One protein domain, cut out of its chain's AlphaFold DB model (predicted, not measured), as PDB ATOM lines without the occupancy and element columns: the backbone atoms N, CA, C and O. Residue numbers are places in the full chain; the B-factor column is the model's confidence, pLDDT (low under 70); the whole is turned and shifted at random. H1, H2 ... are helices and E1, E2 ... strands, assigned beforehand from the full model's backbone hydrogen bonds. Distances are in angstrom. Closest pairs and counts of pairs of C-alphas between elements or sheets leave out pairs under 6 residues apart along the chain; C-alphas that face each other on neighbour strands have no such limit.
ATOM      1  N   GLU A  83     -46.514 -52.393 -39.461       63.16
ATOM      2  CA  GLU A  83     -46.296 -53.715 -40.051       63.16
ATOM      3  C   GLU A  83     -44.831 -54.117 -39.833       63.16
ATOM      4  O   GLU A  83     -43.950 -53.263 -39.947       63.16
ATOM      5  N   LEU A  84     -44.546 -55.377 -39.486       62.31
ATOM      6  CA  LEU A  84     -43.199 -55.800 -39.059       62.31
ATOM      7  C   LEU A  84     -42.108 -55.447 -40.091       62.31
ATOM      8  O   LEU A  84     -40.979 -55.158 -39.710       62.31
ATOM      9  N   ASP A  85     -42.470 -55.402 -41.375       63.72
ATOM     10  CA  ASP A  85     -41.591 -55.045 -42.495       63.72
ATOM     11  C   ASP A  85     -41.272 -53.539 -42.587       63.72
ATOM     12  O   ASP A  85     -40.276 -53.117 -43.165       63.72
ATOM     13  N   SER A  86     -42.088 -52.703 -41.943       63.56
ATOM     14  CA  SER A  86     -41.826 -51.271 -41.775       63.56
ATOM     15  C   SER A  86     -40.986 -50.962 -40.530       63.56
ATOM     16  O   SER A  86     -40.709 -49.802 -40.240       63.56
ATOM     17  N   ILE A  87     -40.524 -51.974 -39.792       68.19
ATOM     18  CA  ILE A  87     -39.467 -51.787 -38.797       68.19
ATOM     19  C   ILE A  87     -38.132 -51.766 -39.542       68.19
ATOM     20  O   ILE A  87     -37.787 -52.715 -40.242       68.19
ATOM     21  N   GLY A  88     -37.374 -50.673 -39.398       69.69
ATOM     22  CA  GLY A  88     -36.060 -50.541 -40.031       69.69
ATOM     23  C   GLY A  88     -35.167 -51.749 -39.732       69.69
ATOM     24  O   GLY A  88     -35.192 -52.296 -38.628       69.69
ATOM     25  N   THR A  89     -34.375 -52.173 -40.718       77.00
ATOM     26  CA  THR A  89     -33.460 -53.313 -40.576       77.00
ATOM     27  C   THR A  89     -32.540 -53.117 -39.368       77.00
ATOM     28  O   THR A  89     -32.197 -51.986 -39.018       77.00
ATOM     29  N   ARG A  90     -32.091 -54.215 -38.748       77.31
ATOM     30  CA  ARG A  90     -31.197 -54.200 -37.575       77.31
ATOM     31  C   ARG A  90     -30.045 -53.196 -37.708       77.31
ATOM     32  O   ARG A  90     -29.813 -52.427 -36.781       77.31
ATOM     33  N   ASP A  91     -29.397 -53.153 -38.868       77.62
ATOM     34  CA  ASP A  91     -28.263 -52.260 -39.130       77.62
ATOM     35  C   ASP A  91     -28.660 -50.776 -39.106       77.62
ATOM     36  O   ASP A  91     -27.913 -49.931 -38.614       77.62
ATOM     37  N   GLN A  92     -29.868 -50.445 -39.575       73.06
ATOM     38  CA  GLN A  92     -30.409 -49.082 -39.548       73.06
ATOM     39  C   GLN A  92     -30.733 -48.643 -38.117       73.06
ATOM     40  O   GLN A  92     -30.496 -47.491 -37.746       73.06
ATOM     41  N   LEU A  93     -31.246 -49.563 -37.297       77.38
ATOM     42  CA  LEU A  93     -31.514 -49.319 -35.881       77.38
ATOM     43  C   LEU A  93     -30.215 -49.170 -35.081       77.38
ATOM     44  O   LEU A  93     -30.123 -48.305 -34.212       77.38
ATOM     45  N   GLU A  94     -29.194 -49.968 -35.395       78.56
ATOM     46  CA  GLU A  94     -27.883 -49.871 -34.756       78.56
ATOM     47  C   GLU A  94     -27.174 -48.565 -35.133       78.56
ATOM     48  O   GLU A  94     -26.645 -47.875 -34.261       78.56
ATOM     49  N   PHE A  95     -27.225 -48.173 -36.408       71.88
ATOM     50  CA  PHE A  95     -26.702 -46.888 -36.866       71.88
ATOM     51  C   PHE A  95     -27.406 -45.706 -36.182       71.88
ATOM     52  O   PHE A  95     -26.746 -44.776 -35.727       71.88
ATOM     53  N   ALA A  96     -28.731 -45.770 -36.037       75.69
ATOM     54  CA  ALA A  96     -29.516 -44.776 -35.307       75.69
ATOM     55  C   ALA A  96     -29.165 -44.701 -33.806       75.69
ATOM     56  O   ALA A  96     -29.172 -43.624 -33.204       75.69
ATOM     57  N   ALA A  97     -28.835 -45.839 -33.190       75.94
ATOM     58  CA  ALA A  97     -28.477 -45.918 -31.778       75.94
ATOM     59  C   ALA A  97     -27.049 -45.430 -31.475       75.94
ATOM     60  O   ALA A  97     -26.769 -45.040 -30.335       75.94
ATOM     61  N   ARG A  98     -26.148 -45.434 -32.468       79.81
ATOM     62  CA  ARG A  98     -24.762 -44.981 -32.302       79.81
ATOM     63  C   ARG A  98     -24.718 -43.458 -32.085       79.81
ATOM     64  O   ARG A  98     -25.221 -42.706 -32.917       79.81
ATOM     65  N   PRO A  99     -24.126 -42.975 -30.976       76.19
ATOM     66  CA  PRO A  99     -23.922 -41.548 -30.767       76.19
ATOM     67  C   PRO A  99     -22.846 -41.044 -31.734       76.19
ATOM     68  O   PRO A  99     -21.694 -41.466 -31.664       76.19
ATOM     69  N   VAL A 100     -23.228 -40.138 -32.629       78.62
ATOM     70  CA  VAL A 100     -22.316 -39.467 -33.555       78.62
ATOM     71  C   VAL A 100     -21.951 -38.106 -32.955       78.62
ATOM     72  O   VAL A 100     -22.850 -37.287 -32.738       78.62
ATOM     73  N   PRO A 101     -20.670 -37.835 -32.646       77.25
ATOM     74  CA  PRO A 101     -20.244 -36.508 -32.226       77.25
ATOM     75  C   PRO A 101     -20.358 -35.559 -33.420       77.25
ATOM     76  O   PRO A 101     -19.674 -35.728 -34.428       77.25
ATOM     77  N   VAL A 102     -21.249 -34.575 -33.321       77.94
ATOM     78  CA  VAL A 102     -21.397 -33.533 -34.338       77.94
ATOM     79  C   VAL A 102     -20.913 -32.210 -33.750       77.94
ATOM     80  O   VAL A 102     -21.454 -31.771 -32.726       77.94
ATOM     81  N   PRO A 103     -19.903 -31.560 -34.359       78.75
ATOM     82  CA  PRO A 103     -19.513 -30.215 -33.971       78.75
ATOM     83  C   PRO A 103     -20.589 -29.236 -34.450       78.75
ATOM     84  O   PRO A 103     -20.857 -29.117 -35.646       78.75
ATOM     85  N   LEU A 104     -21.242 -28.541 -33.518       81.38
ATOM     86  CA  LEU A 104     -22.184 -27.483 -33.869       81.38
ATOM     87  C   LEU A 104     -21.416 -26.209 -34.258       81.38
ATOM     88  O   LEU A 104     -20.346 -25.948 -33.702       81.38
ATOM     89  N   PRO A 105     -21.997 -25.337 -35.105       78.06
ATOM     90  CA  PRO A 105     -21.425 -24.025 -35.433       78.06
ATOM     91  C   PRO A 105     -21.148 -23.126 -34.215       78.06
ATOM     92  O   PRO A 105     -20.421 -22.146 -34.318       78.06
ATOM     93  N   SER A 106     -21.718 -23.456 -33.051       77.31
ATOM     94  CA  SER A 106     -21.460 -22.808 -31.762       77.31
ATOM     95  C   SER A 106     -20.163 -23.265 -31.072       77.31
ATOM     96  O   SER A 106     -19.916 -22.864 -29.936       77.31
ATOM     97  N   GLY A 107     -19.356 -24.124 -31.707       78.88
ATOM     98  CA  GLY A 107     -18.117 -24.674 -31.145       78.88
ATOM     99  C   GLY A 107     -18.335 -25.751 -30.076       78.88
ATOM    100  O   GLY A 107     -17.388 -26.173 -29.422       78.88
ATOM    101  N   ARG A 108     -19.582 -26.196 -29.875       76.44
ATOM    102  CA  ARG A 108     -19.938 -27.257 -28.926       76.44
ATOM    103  C   ARG A 108     -20.063 -28.588 -29.653       76.44
ATOM    104  O   ARG A 108     -20.816 -28.687 -30.618       76.44
ATOM    105  N   GLU A 109     -19.399 -29.617 -29.145       77.44
ATOM    106  CA  GLU A 109     -19.644 -30.991 -29.577       77.44
ATOM    107  C   GLU A 109     -20.893 -31.528 -28.879       77.44
ATOM    108  O   GLU A 109     -21.019 -31.468 -27.652       77.44
ATOM    109  N   VAL A 110     -21.849 -32.029 -29.661       81.56
ATOM    110  CA  VAL A 110     -23.032 -32.709 -29.132       81.56
ATOM    111  C   VAL A 110     -23.067 -34.117 -29.703       81.56
ATOM    112  O   VAL A 110     -22.941 -34.319 -30.909       81.56
ATOM    113  N   LEU A 111     -23.257 -35.094 -28.819       78.69
ATOM    114  CA  LEU A 111     -23.520 -36.473 -29.208       78.69
ATOM    115  C   LEU A 111     -24.952 -36.557 -29.738       78.69
ATOM    116  O   LEU A 111     -25.912 -36.579 -28.965       78.69
ATOM    117  N   LEU A 112     -25.098 -36.564 -31.059       77.00
ATOM    118  CA  LEU A 112     -26.388 -36.712 -31.714       77.00
ATOM    119  C   LEU A 112     -26.665 -38.190 -31.974       77.00
ATOM    120  O   LEU A 112     -25.782 -38.952 -32.363       77.00
ATOM    121  N   ARG A 113     -27.913 -38.599 -31.763       72.75
ATOM    122  CA  ARG A 113     -28.418 -39.899 -32.213       72.75
ATOM    123  C   ARG A 113     -29.264 -39.667 -33.450       72.75
ATOM    124  O   ARG A 113     -30.155 -38.813 -33.427       72.75
ATOM    125  N   ALA A 114     -28.976 -40.392 -34.523       70.19
ATOM    126  CA  ALA A 114     -29.784 -40.307 -35.727       70.19
ATOM    127  C   ALA A 114     -31.148 -40.955 -35.458       70.19
ATOM    128  O   ALA A 114     -31.238 -42.026 -34.865       70.19
ATOM    129  N   LYS A 115     -32.233 -40.307 -35.884       68.38
ATOM    130  CA  LYS A 115     -33.543 -40.962 -35.905       68.38
ATOM    131  C   LYS A 115     -33.489 -42.056 -36.981       68.38
ATOM    132  O   LYS A 115     -33.059 -41.740 -38.092       68.38
ATOM    133  N   PRO A 116     -33.911 -43.301 -36.699       61.62
ATOM    134  CA  PRO A 116     -33.955 -44.329 -37.730       61.62
ATOM    135  C   PRO A 116     -34.904 -43.865 -38.839       61.62
ATOM    136  O   PRO A 116     -36.047 -43.478 -38.569       61.62
ATOM    137  N   VAL A 117     -34.405 -43.834 -40.076       63.41
ATOM    138  CA  VAL A 117     -35.205 -43.472 -41.248       63.41
ATOM    139  C   VAL A 117     -36.067 -44.676 -41.585       63.41
ATOM    140  O   VAL A 117     -35.650 -45.585 -42.288       63.41
ATOM    141  N   VAL A 118     -37.266 -44.696 -41.019       64.88
ATOM    142  CA  VAL A 118     -38.290 -45.661 -41.390       64.88
ATOM    143  C   VAL A 118     -39.013 -45.108 -42.612       64.88
ATOM    144  O   VAL A 118     -39.710 -44.096 -42.513       64.88
ATOM    145  N   THR A 119     -38.823 -45.734 -43.773       59.34
ATOM    146  CA  THR A 119     -39.624 -45.423 -44.960       59.34
ATOM    147  C   THR A 119     -41.004 -46.026 -44.756       59.34
ATOM    148  O   THR A 119     -41.200 -47.229 -44.901       59.34
ATOM    149  N   PHE A 120     -41.970 -45.191 -44.389       58.59
ATOM    150  CA  PHE A 120     -43.367 -45.598 -44.339       58.59
ATOM    151  C   PHE A 120     -43.867 -45.765 -45.776       58.59
ATOM    152  O   PHE A 120     -44.119 -44.776 -46.467       58.59
ATOM    153  N   ALA A 121     -43.988 -47.007 -46.241       52.72
ATOM    154  CA  ALA A 121     -44.726 -47.301 -47.459       52.72
ATOM    155  C   ALA A 121     -46.208 -47.019 -47.174       52.72
ATOM    156  O   ALA A 121     -46.884 -47.774 -46.478       52.72
ATOM    157  N   TYR A 122     -46.696 -45.867 -47.631       47.66
ATOM    158  CA  TYR A 122     -48.113 -45.536 -47.556       47.66
ATOM    159  C   TYR A 122     -48.824 -46.345 -48.646       47.66
ATOM    160  O   TYR A 122     -48.904 -45.906 -49.794       47.66
ATOM    161  N   ASP A 123     -49.293 -47.547 -48.305       53.12
ATOM    162  CA  ASP A 123     -50.227 -48.283 -49.155       53.12
ATOM    163  C   ASP A 123     -51.568 -47.542 -49.134       53.12
ATOM    164  O   ASP A 123     -52.409 -47.687 -48.241       53.12
ATOM    165  N   ASN A 124     -51.711 -46.610 -50.073       49.72
ATOM    166  CA  ASN A 124     -52.955 -45.908 -50.308       49.72
ATOM    167  C   ASN A 124     -53.862 -46.894 -51.037       49.72
ATOM    168  O   ASN A 124     -53.772 -47.003 -52.259       49.72
TER     169      ASN A 124
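AT A GLANCE: This is residues 83 to 124 of the 129 residues of an uncharacterized protein of Rhodospirillales bacterium (UniProt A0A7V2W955). This is a long, thin piece made of a short strand hairpin, E1 and E2, at one end, the short helix H1 leading into it, and a tail of residues 114 to 124 after E2 that runs back past H1 and, with H1, makes the rest of the length. The turn of the hairpin is at one end of the length, and both ends of the printed part are toward the other. The printed part has 42 residues, with one named helix and two named strands in the order H1, E1, E2; the sheet, E1 - E2, is antiparallel. The class is mixed, helices and strands, with under half of the residues in named elements. The whole is extended, with a radius of gyration of the C-alphas of 14.2 A and spans of 44 by 22 by 9 A.

IN THESE COORDINATES: Start at Glu 83 and go on to C-alpha 90 at (-31.197, -54.200, -37.575), where H1 begins; it covers residues 90 to 97, 10.5 A long. Next find E1, residues 99 to 103, 12.6 A long. E2, residues 109 to 113, is 12.8 A long and ends at C-alpha 113, (-28.418, -39.899, -32.213).

HOW THE PARTS SIT: Look first at E1 and E2, a hairpin of antiparallel neighbours at 143 degrees. C-alphas 101 and 111 face each other at 4.5 A. N 100 and O 112, at 2.8 A, and N 102 and O 110, at 3.0 A, are within hydrogen-bond range. In H1 every O i to N i+4 pair is within that range. The closest C-alphas of H1 and E2 are those of Ala 96 and Arg 113, 5.9 A apart.

THE WHOLE: The outline is only just a rod. The two C-alphas farthest apart are those of Gly 107 and Asn 124, 45.1 A. The printed part has no cut. The links H1 to E1 and E1 to E2 are tight. The mean pLDDT of the printed part is 70.8; look for values under 70 in residues 83 to 88 and 115 to 124.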